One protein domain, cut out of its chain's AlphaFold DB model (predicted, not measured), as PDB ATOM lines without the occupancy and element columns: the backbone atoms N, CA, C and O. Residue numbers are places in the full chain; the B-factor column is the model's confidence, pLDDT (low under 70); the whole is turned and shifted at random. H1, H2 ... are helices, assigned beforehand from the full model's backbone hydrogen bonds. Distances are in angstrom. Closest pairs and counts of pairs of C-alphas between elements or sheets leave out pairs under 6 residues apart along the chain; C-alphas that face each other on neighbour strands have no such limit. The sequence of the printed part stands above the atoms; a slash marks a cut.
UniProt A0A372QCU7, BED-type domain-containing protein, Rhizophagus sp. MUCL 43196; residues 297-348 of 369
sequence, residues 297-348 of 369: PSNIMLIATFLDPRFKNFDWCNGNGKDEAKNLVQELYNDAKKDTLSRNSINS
ATOM      1  N   PRO A 297      20.252  81.307 125.040       84.88
ATOM      2  CA  PRO A 297      21.375  80.475 124.641       84.88
ATOM      3  C   PRO A 297      21.498  80.435 123.117       84.88
ATOM      4  O   PRO A 297      20.513  80.341 122.391       84.88
ATOM      5  N   SER A 298      22.730  80.442 122.623       89.75
ATOM      6  CA  SER A 298      22.989  80.252 121.198       89.75
ATOM      7  C   SER A 298      22.630  78.834 120.739       89.75
ATOM      8  O   SER A 298      22.684  77.881 121.523       89.75
ATOM      9  N   ASN A 299      22.371  78.663 119.438       93.00
ATOM     10  CA  ASN A 299      22.069  77.359 118.831       93.00
ATOM     11  C   ASN A 299      23.104  76.288 119.205       93.00
ATOM     12  O   ASN A 299      22.742  75.163 119.537       93.00
ATOM     13  N   ILE A 300      24.397  76.638 119.212       92.75
ATOM     14  CA  ILE A 300      25.469  75.700 119.573       92.75
ATOM     15  C   ILE A 300      25.368  75.240 121.032       92.75
ATOM     16  O   ILE A 300      25.620  74.075 121.331       92.75
ATOM     17  N   MET A 301      24.957  76.128 121.938       91.81
ATOM     18  CA  MET A 301      24.774  75.808 123.348       91.81
ATOM     19  C   MET A 301      23.521  74.955 123.565       91.81
ATOM     20  O   MET A 301      23.576  73.990 124.327       91.81
ATOM     21  N   LEU A 302      22.427  75.245 122.853       92.75
ATOM     22  CA  LEU A 302      21.216  74.419 122.843       92.75
ATOM     23  C   LEU A 302      21.506  73.001 122.347       92.75
ATOM     24  O   LEU A 302      21.172  72.030 123.026       92.75
ATOM     25  N   ILE A 303      22.201  72.877 121.212       94.00
ATOM     26  CA  ILE A 303      22.637  71.592 120.657       94.00
ATOM     27  C   ILE A 303      23.524  70.849 121.660       94.00
ATOM     28  O   ILE A 303      23.249  69.693 121.982       94.00
ATOM     29  N   ALA A 304      24.565  71.499 122.193       94.19
ATOM     30  CA  ALA A 304      25.479  70.876 123.150       94.19
ATOM     31  C   ALA A 304      24.744  70.379 124.403       94.19
ATOM     32  O   ALA A 304      25.001  69.274 124.876       94.19
ATOM     33  N   THR A 305      23.801  71.172 124.914       93.88
ATOM     34  CA  THR A 305      22.970  70.821 126.072       93.88
ATOM     35  C   THR A 305      22.039  69.649 125.762       93.88
ATOM     36  O   THR A 305      21.915  68.730 126.566       93.88
ATOM     37  N   PHE A 306      21.423  69.622 124.578       94.75
ATOM     38  CA  PHE A 306      20.532  68.539 124.155       94.75
ATOM     39  C   PHE A 306      21.255  67.210 123.921       94.75
ATOM     40  O   PHE A 306      20.699  66.142 124.185       94.75
ATOM     41  N   LEU A 307      22.500  67.262 123.448       93.75
ATOM     42  CA  LEU A 307      23.345  66.082 123.273       93.75
ATOM     43  C   LEU A 307      23.875  65.520 124.601       93.75
ATOM     44  O   LEU A 307      24.378  64.397 124.622       93.75
ATOM     45  N   ASP A 308      23.740  66.253 125.707       93.19
ATOM     46  CA  ASP A 308      24.110  65.789 127.040       93.19
ATOM     47  C   ASP A 308      22.940  65.034 127.697       93.19
ATOM     48  O   ASP A 308      21.911  65.641 128.013       93.19
ATOM     49  N   PRO A 309      23.071  63.721 127.972       92.94
ATOM     50  CA  PRO A 309      21.989  62.929 128.558       92.94
ATOM     51  C   PRO A 309      21.458  63.476 129.888       92.94
ATOM     52  O   PRO A 309      20.309  63.209 130.228       92.94
ATOM     53  N   ARG A 310      22.268  64.246 130.629       91.19
ATOM     54  CA  ARG A 310      21.867  64.855 131.906       91.19
ATOM     55  C   ARG A 310      20.847  65.978 131.727       91.19
ATOM     56  O   ARG A 310      20.071  66.227 132.642       91.19
ATOM     57  N   PHE A 311      20.859  66.650 130.576       92.31
ATOM     58  CA  PHE A 311      20.061  67.855 130.327       92.31
ATOM     59  C   PHE A 311      19.105  67.727 129.141       92.31
ATOM     60  O   PHE A 311      18.221  68.569 129.006       92.31
ATOM     61  N   LYS A 312      19.215  66.654 128.347       90.94
ATOM     62  CA  LYS A 312      18.420  66.356 127.144       90.94
ATOM     63  C   LYS A 312      16.909  66.551 127.284       90.94
ATOM     64  O   LYS A 312      16.233  66.837 126.296       90.94
ATOM     65  N   ASN A 313      16.356  66.366 128.480       89.62
ATOM     66  CA  ASN A 313      14.916  66.470 128.678       89.62
ATOM     67  C   ASN A 313      14.416  67.911 128.843       89.62
ATOM     68  O   ASN A 313      13.245  68.136 128.549       89.62
ATOM     69  N   PHE A 314      15.299  68.854 129.205       91.56
ATOM     70  CA  PHE A 314      14.997  70.273 129.455       91.56
ATOM     71  C   PHE A 314      13.973  70.511 130.583       91.56
ATOM     72  O   PHE A 314      13.444  71.605 130.712       91.56
ATOM     73  N   ASP A 315      13.762  69.527 131.462       89.31
ATOM     74  CA  ASP A 315      12.820  69.599 132.597       89.31
ATOM     75  C   ASP A 315      13.179  70.694 133.624       89.31
ATOM     76  O   ASP A 315      12.411  71.004 134.528       89.31
ATOM     77  N   TRP A 316      14.381  71.256 133.502       86.62
ATOM     78  CA  TRP A 316      14.930  72.304 134.350       86.62
ATOM     79  C   TRP A 316      14.685  73.714 133.800       86.62
ATOM     80  O   TRP A 316      14.980  74.656 134.526       86.62
ATOM     81  N   CYS A 317      14.170  73.884 132.572       84.75
ATOM     82  CA  CYS A 317      13.822  75.195 132.020       84.75
ATOM     83  C   CYS A 317      12.384  75.276 131.512       84.75
ATOM     84  O   CYS A 317      11.846  74.324 130.950       84.75
ATOM     85  N   ASN A 318      11.794  76.460 131.643       79.75
ATOM     86  CA  ASN A 318      10.496  76.768 131.067       79.75
ATOM     87  C   ASN A 318      10.687  77.202 129.606       79.75
ATOM     88  O   ASN A 318      11.520  78.062 129.325       79.75
ATOM     89  N   GLY A 319       9.914  76.631 128.679       79.00
ATOM     90  CA  GLY A 319       9.878  77.067 127.280       79.00
ATOM     91  C   GLY A 319       9.998  75.942 126.252       79.00
ATOM     92  O   GLY A 319       9.945  74.756 126.570       79.00
ATOM     93  N   ASN A 320      10.158  76.338 124.990       78.75
ATOM     94  CA  ASN A 320      10.243  75.455 123.822       78.75
ATOM     95  C   ASN A 320      11.688  75.086 123.430       78.75
ATOM     96  O   ASN A 320      11.897  74.480 122.378       78.75
ATOM     97  N   GLY A 321      12.684  75.398 124.270       83.50
ATOM     98  CA  GLY A 321      14.106  75.190 123.957       83.50
ATOM     99  C   GLY A 321      14.465  73.736 123.623       83.50
ATOM    100  O   GLY A 321      15.386  73.480 122.853       83.50
ATOM    101  N   LYS A 322      13.694  72.767 124.133       88.38
ATOM    102  CA  LYS A 322      13.825  71.350 123.767       88.38
ATOM    103  C   LYS A 322      13.480  71.084 122.306       88.38
ATOM    104  O   LYS A 322      14.208  70.357 121.632       88.38
ATOM    105  N   ASP A 323      12.354  71.622 121.845       91.12
ATOM    106  CA  ASP A 323      11.871  71.422 120.480       91.12
ATOM    107  C   ASP A 323      12.779  72.147 119.490       91.12
ATOM    108  O   ASP A 323      13.143  71.584 118.458       91.12
ATOM    109  N   GLU A 324      13.234  73.346 119.855       92.00
ATOM    110  CA  GLU A 324      14.246  74.087 119.108       92.00
ATOM    111  C   GLU A 324      15.555  73.296 118.992       92.00
ATOM    112  O   GLU A 324      16.019  73.022 117.884       92.00
ATOM    113  N   ALA A 325      16.116  72.835 120.114       93.38
ATOM    114  CA  ALA A 325      17.347  72.052 120.107       93.38
ATOM    115  C   ALA A 325      17.199  70.747 119.309       93.38
ATOM    116  O   ALA A 325      18.113  70.345 118.587       93.38
ATOM    117  N   LYS A 326      16.034  70.095 119.389       93.88
ATOM    118  CA  LYS A 326      15.726  68.894 118.610       93.88
ATOM    119  C   LYS A 326      15.709  69.181 117.108       93.88
ATOM    120  O   LYS A 326      16.278  68.395 116.353       93.88
ATOM    121  N   ASN A 327      15.088  70.280 116.681       95.62
ATOM    122  CA  ASN A 327      15.063  70.687 115.275       95.62
ATOM    123  C   ASN A 327      16.478  70.984 114.765       95.62
ATOM    124  O   ASN A 327      16.881  70.431 113.745       95.62
ATOM    125  N   LEU A 328      17.268  71.738 115.534       95.88
ATOM    126  CA  LEU A 328      18.664  72.047 115.209       95.88
ATOM    127  C   LEU A 328      19.524  70.780 115.059       95.88
ATOM    128  O   LEU A 328      20.289  70.638 114.106       95.88
ATOM    129  N   VAL A 329      19.383  69.814 115.971       95.31
ATOM    130  CA  VAL A 329      20.101  68.532 115.879       95.31
ATOM    131  C   VAL A 329      19.632  67.711 114.676       95.31
ATOM    132  O   VAL A 329      20.445  67.046 114.033       95.31
ATOM    133  N   GLN A 330      18.341  67.758 114.342       95.62
ATOM    134  CA  GLN A 330      17.797  67.060 113.181       95.62
ATOM    135  C   GLN A 330      18.330  67.637 111.862       95.62
ATOM    136  O   GLN A 330      18.645  66.867 110.953       95.62
ATOM    137  N   GLU A 331      18.460  68.960 111.760       95.56
ATOM    138  CA  GLU A 331      19.089  69.637 110.622       95.56
ATOM    139  C   GLU A 331      20.545  69.192 110.455       95.56
ATOM    140  O   GLU A 331      20.903  68.667 109.399       95.56
ATOM    141  N   LEU A 332      21.343  69.254 111.531       94.19
ATOM    142  CA  LEU A 332      22.738  68.796 111.519       94.19
ATOM    143  C   LEU A 332      22.876  67.325 111.113       94.19
ATOM    144  O   LEU A 332      23.768  66.963 110.345       94.19
ATOM    145  N   TYR A 333      21.985  66.463 111.607       94.00
ATOM    146  CA  TYR A 333      21.966  65.055 111.225       94.00
ATOM    147  C   TYR A 333      21.652  64.868 109.736       94.00
ATOM    148  O   TYR A 333      22.301  64.070 109.057       94.00
ATOM    149  N   ASN A 334      20.659  65.592 109.216       94.75
ATOM    150  CA  ASN A 334      20.265  65.504 107.814       94.75
ATOM    151  C   ASN A 334      21.391  65.966 106.884       94.75
ATOM    152  O   ASN A 334      21.613  65.338 105.848       94.75
ATOM    153  N   ASP A 335      22.118  67.015 107.259       92.31
ATOM    154  CA  ASP A 335      23.247  67.516 106.479       92.31
ATOM    155  C   ASP A 335      24.435  66.552 106.517       92.31
ATOM    156  O   ASP A 335      24.928  66.147 105.463       92.31
ATOM    157  N   ALA A 336      24.789  66.030 107.695       91.19
ATOM    158  CA  ALA A 336      25.810  64.988 107.813       91.19
ATOM    159  C   ALA A 336      25.456  63.732 106.993       91.19
ATOM    160  O   ALA A 336      26.319  63.099 106.374       91.19
ATOM    161  N   LYS A 337      24.169  63.369 106.935       92.12
ATOM    162  CA  LYS A 337      23.686  62.240 106.133       92.12
ATOM    163  C   LYS A 337      23.858  62.480 104.628       92.12
ATOM    164  O   LYS A 337      24.249  61.547 103.923       92.12
ATOM    165  N   LYS A 338      23.601  63.697 104.130       89.12
ATOM    166  CA  LYS A 338      23.827  64.062 102.715       89.12
ATOM    167  C   LYS A 338      25.307  63.956 102.347       89.12
ATOM    168  O   LYS A 338      25.631  63.344 101.330       89.12
ATOM    169  N   ASP A 339      26.196  64.451 103.206       77.06
ATOM    170  CA  ASP A 339      27.648  64.376 102.998       77.06
ATOM    171  C   ASP A 339      28.156  62.931 102.956       77.06
ATOM    172  O   ASP A 339      29.034  62.577 102.167       77.06
ATOM    173  N   THR A 340      27.570  62.065 103.787       76.94
ATOM    174  CA  THR A 340      27.909  60.637 103.817       76.94
ATOM    175  C   THR A 340      27.477  59.936 102.527       76.94
ATOM    176  O   THR A 340      28.234  59.146 101.965       76.94
ATOM    177  N   LEU A 341      26.282  60.251 102.013       71.81
ATOM    178  CA  LEU A 341      25.791  59.712 100.742       71.81
ATOM    179  C   LEU A 341      26.637  60.197  99.556       71.81
ATOM    180  O   LEU A 341      26.995  59.386  98.707       71.81
ATOM    181  N   SER A 342      27.027  61.474  99.536       62.72
ATOM    182  CA  SER A 342      27.907  62.032  98.503       62.72
ATOM    183  C   SER A 342      29.291  61.367  98.499       62.72
ATOM    184  O   SER A 342      29.771  60.957  97.441       62.72
ATOM    185  N   ARG A 343      29.904  61.153  99.676       60.53
ATOM    186  CA  ARG A 343      31.169  60.402  99.790       60.53
ATOM    187  C   ARG A 343      31.038  58.949  99.353       60.53
ATOM    188  O   ARG A 343      31.936  58.448  98.691       60.53
ATOM    189  N   ASN A 344      29.939  58.279  99.690       61.16
ATOM    190  CA  ASN A 344      29.718  56.897  99.266       61.16
ATOM    191  C   ASN A 344      29.544  56.788  97.746       61.16
ATOM    192  O   ASN A 344      30.058  55.846  97.155       61.16
ATOM    193  N   SER A 345      28.900  57.766  97.103       59.78
ATOM    194  CA  SER A 345      28.818  57.838  95.638       59.78
ATOM    195  C   SER A 345      30.178  58.105  94.980       59.78
ATOM    196  O   SER A 345      30.485  57.502  93.956       59.78
ATOM    197  N   ILE A 346      31.026  58.953  95.572       58.25
ATOM    198  CA  ILE A 346      32.397  59.187  95.086       58.25
ATOM    199  C   ILE A 346      33.261  57.933  95.283       58.25
ATOM    200  O   ILE A 346      33.952  57.512  94.361       58.25
ATOM    201  N   ASN A 347      33.170  57.280  96.443       55.75
ATOM    202  CA  ASN A 347      33.896  56.044  96.721       55.75
ATOM    203  C   ASN A 347      33.422  54.879  95.844       55.75
ATOM    204  O   ASN A 347      34.258  54.071  95.468       55.75
ATOM    205  N   SER A 348      32.139  54.802  95.462       56.25
ATOM    206  CA  SER A 348      31.671  53.792  94.498       56.25
ATOM    207  C   SER A 348      32.175  54.039  93.075       56.25
ATOM    208  O   SER A 348      32.304  53.099  92.301       56.25
TER     209      SER A 348
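What this domain is: This is residues 297 to 348 of the 369 residues of the protein "BED-type domain-containing protein" of Rhizophagus sp. MUCL 43196 (UniProt A0A372QCU7). A short helix, H1, packs crosswise on the first part of a long helix, H2, and a long loop joins them; the far part of H2, residues 333 to 348, sticks out as an arm. The printed part has 52 residues with two named helices, H1 then H2, and no named strand; the class is all helix. It is only just loose, close to extended, with a radius of gyration of the C-alphas of 14.3 A and spans of 48 by 17 by 14 A.

How they stand to each other: Start at H1, residues 299 to 306, and go on to H2, residues 321 to 348. The two touch, about perpendicular at 82 degrees; look at the C-alphas of Leu 302 and Ala 325, their closest, 5.3 A apart. H2 touches H1 with residues 321 to 329 alone. In both helices every O i to N i+4 pair is within hydrogen-bond range.

Where its parts are: Find C-alpha 299 at (22.069, 77.359, 118.831), where H1 begins; its length is 10.4 A. H2 runs 40.4 A from C-alpha 321 at (14.106, 75.190, 123.957) to C-alpha 348 at (31.671, 53.792, 94.498).

The domain as a whole: The C-alphas of Asn 318 and Ser 348, the two farthest apart, are 48.1 A apart. The printed part has no cut. The link of residues 307 to 320 is long, and its residues 315 to 320 stand free. Residues 342 to 348 have pLDDT under 70.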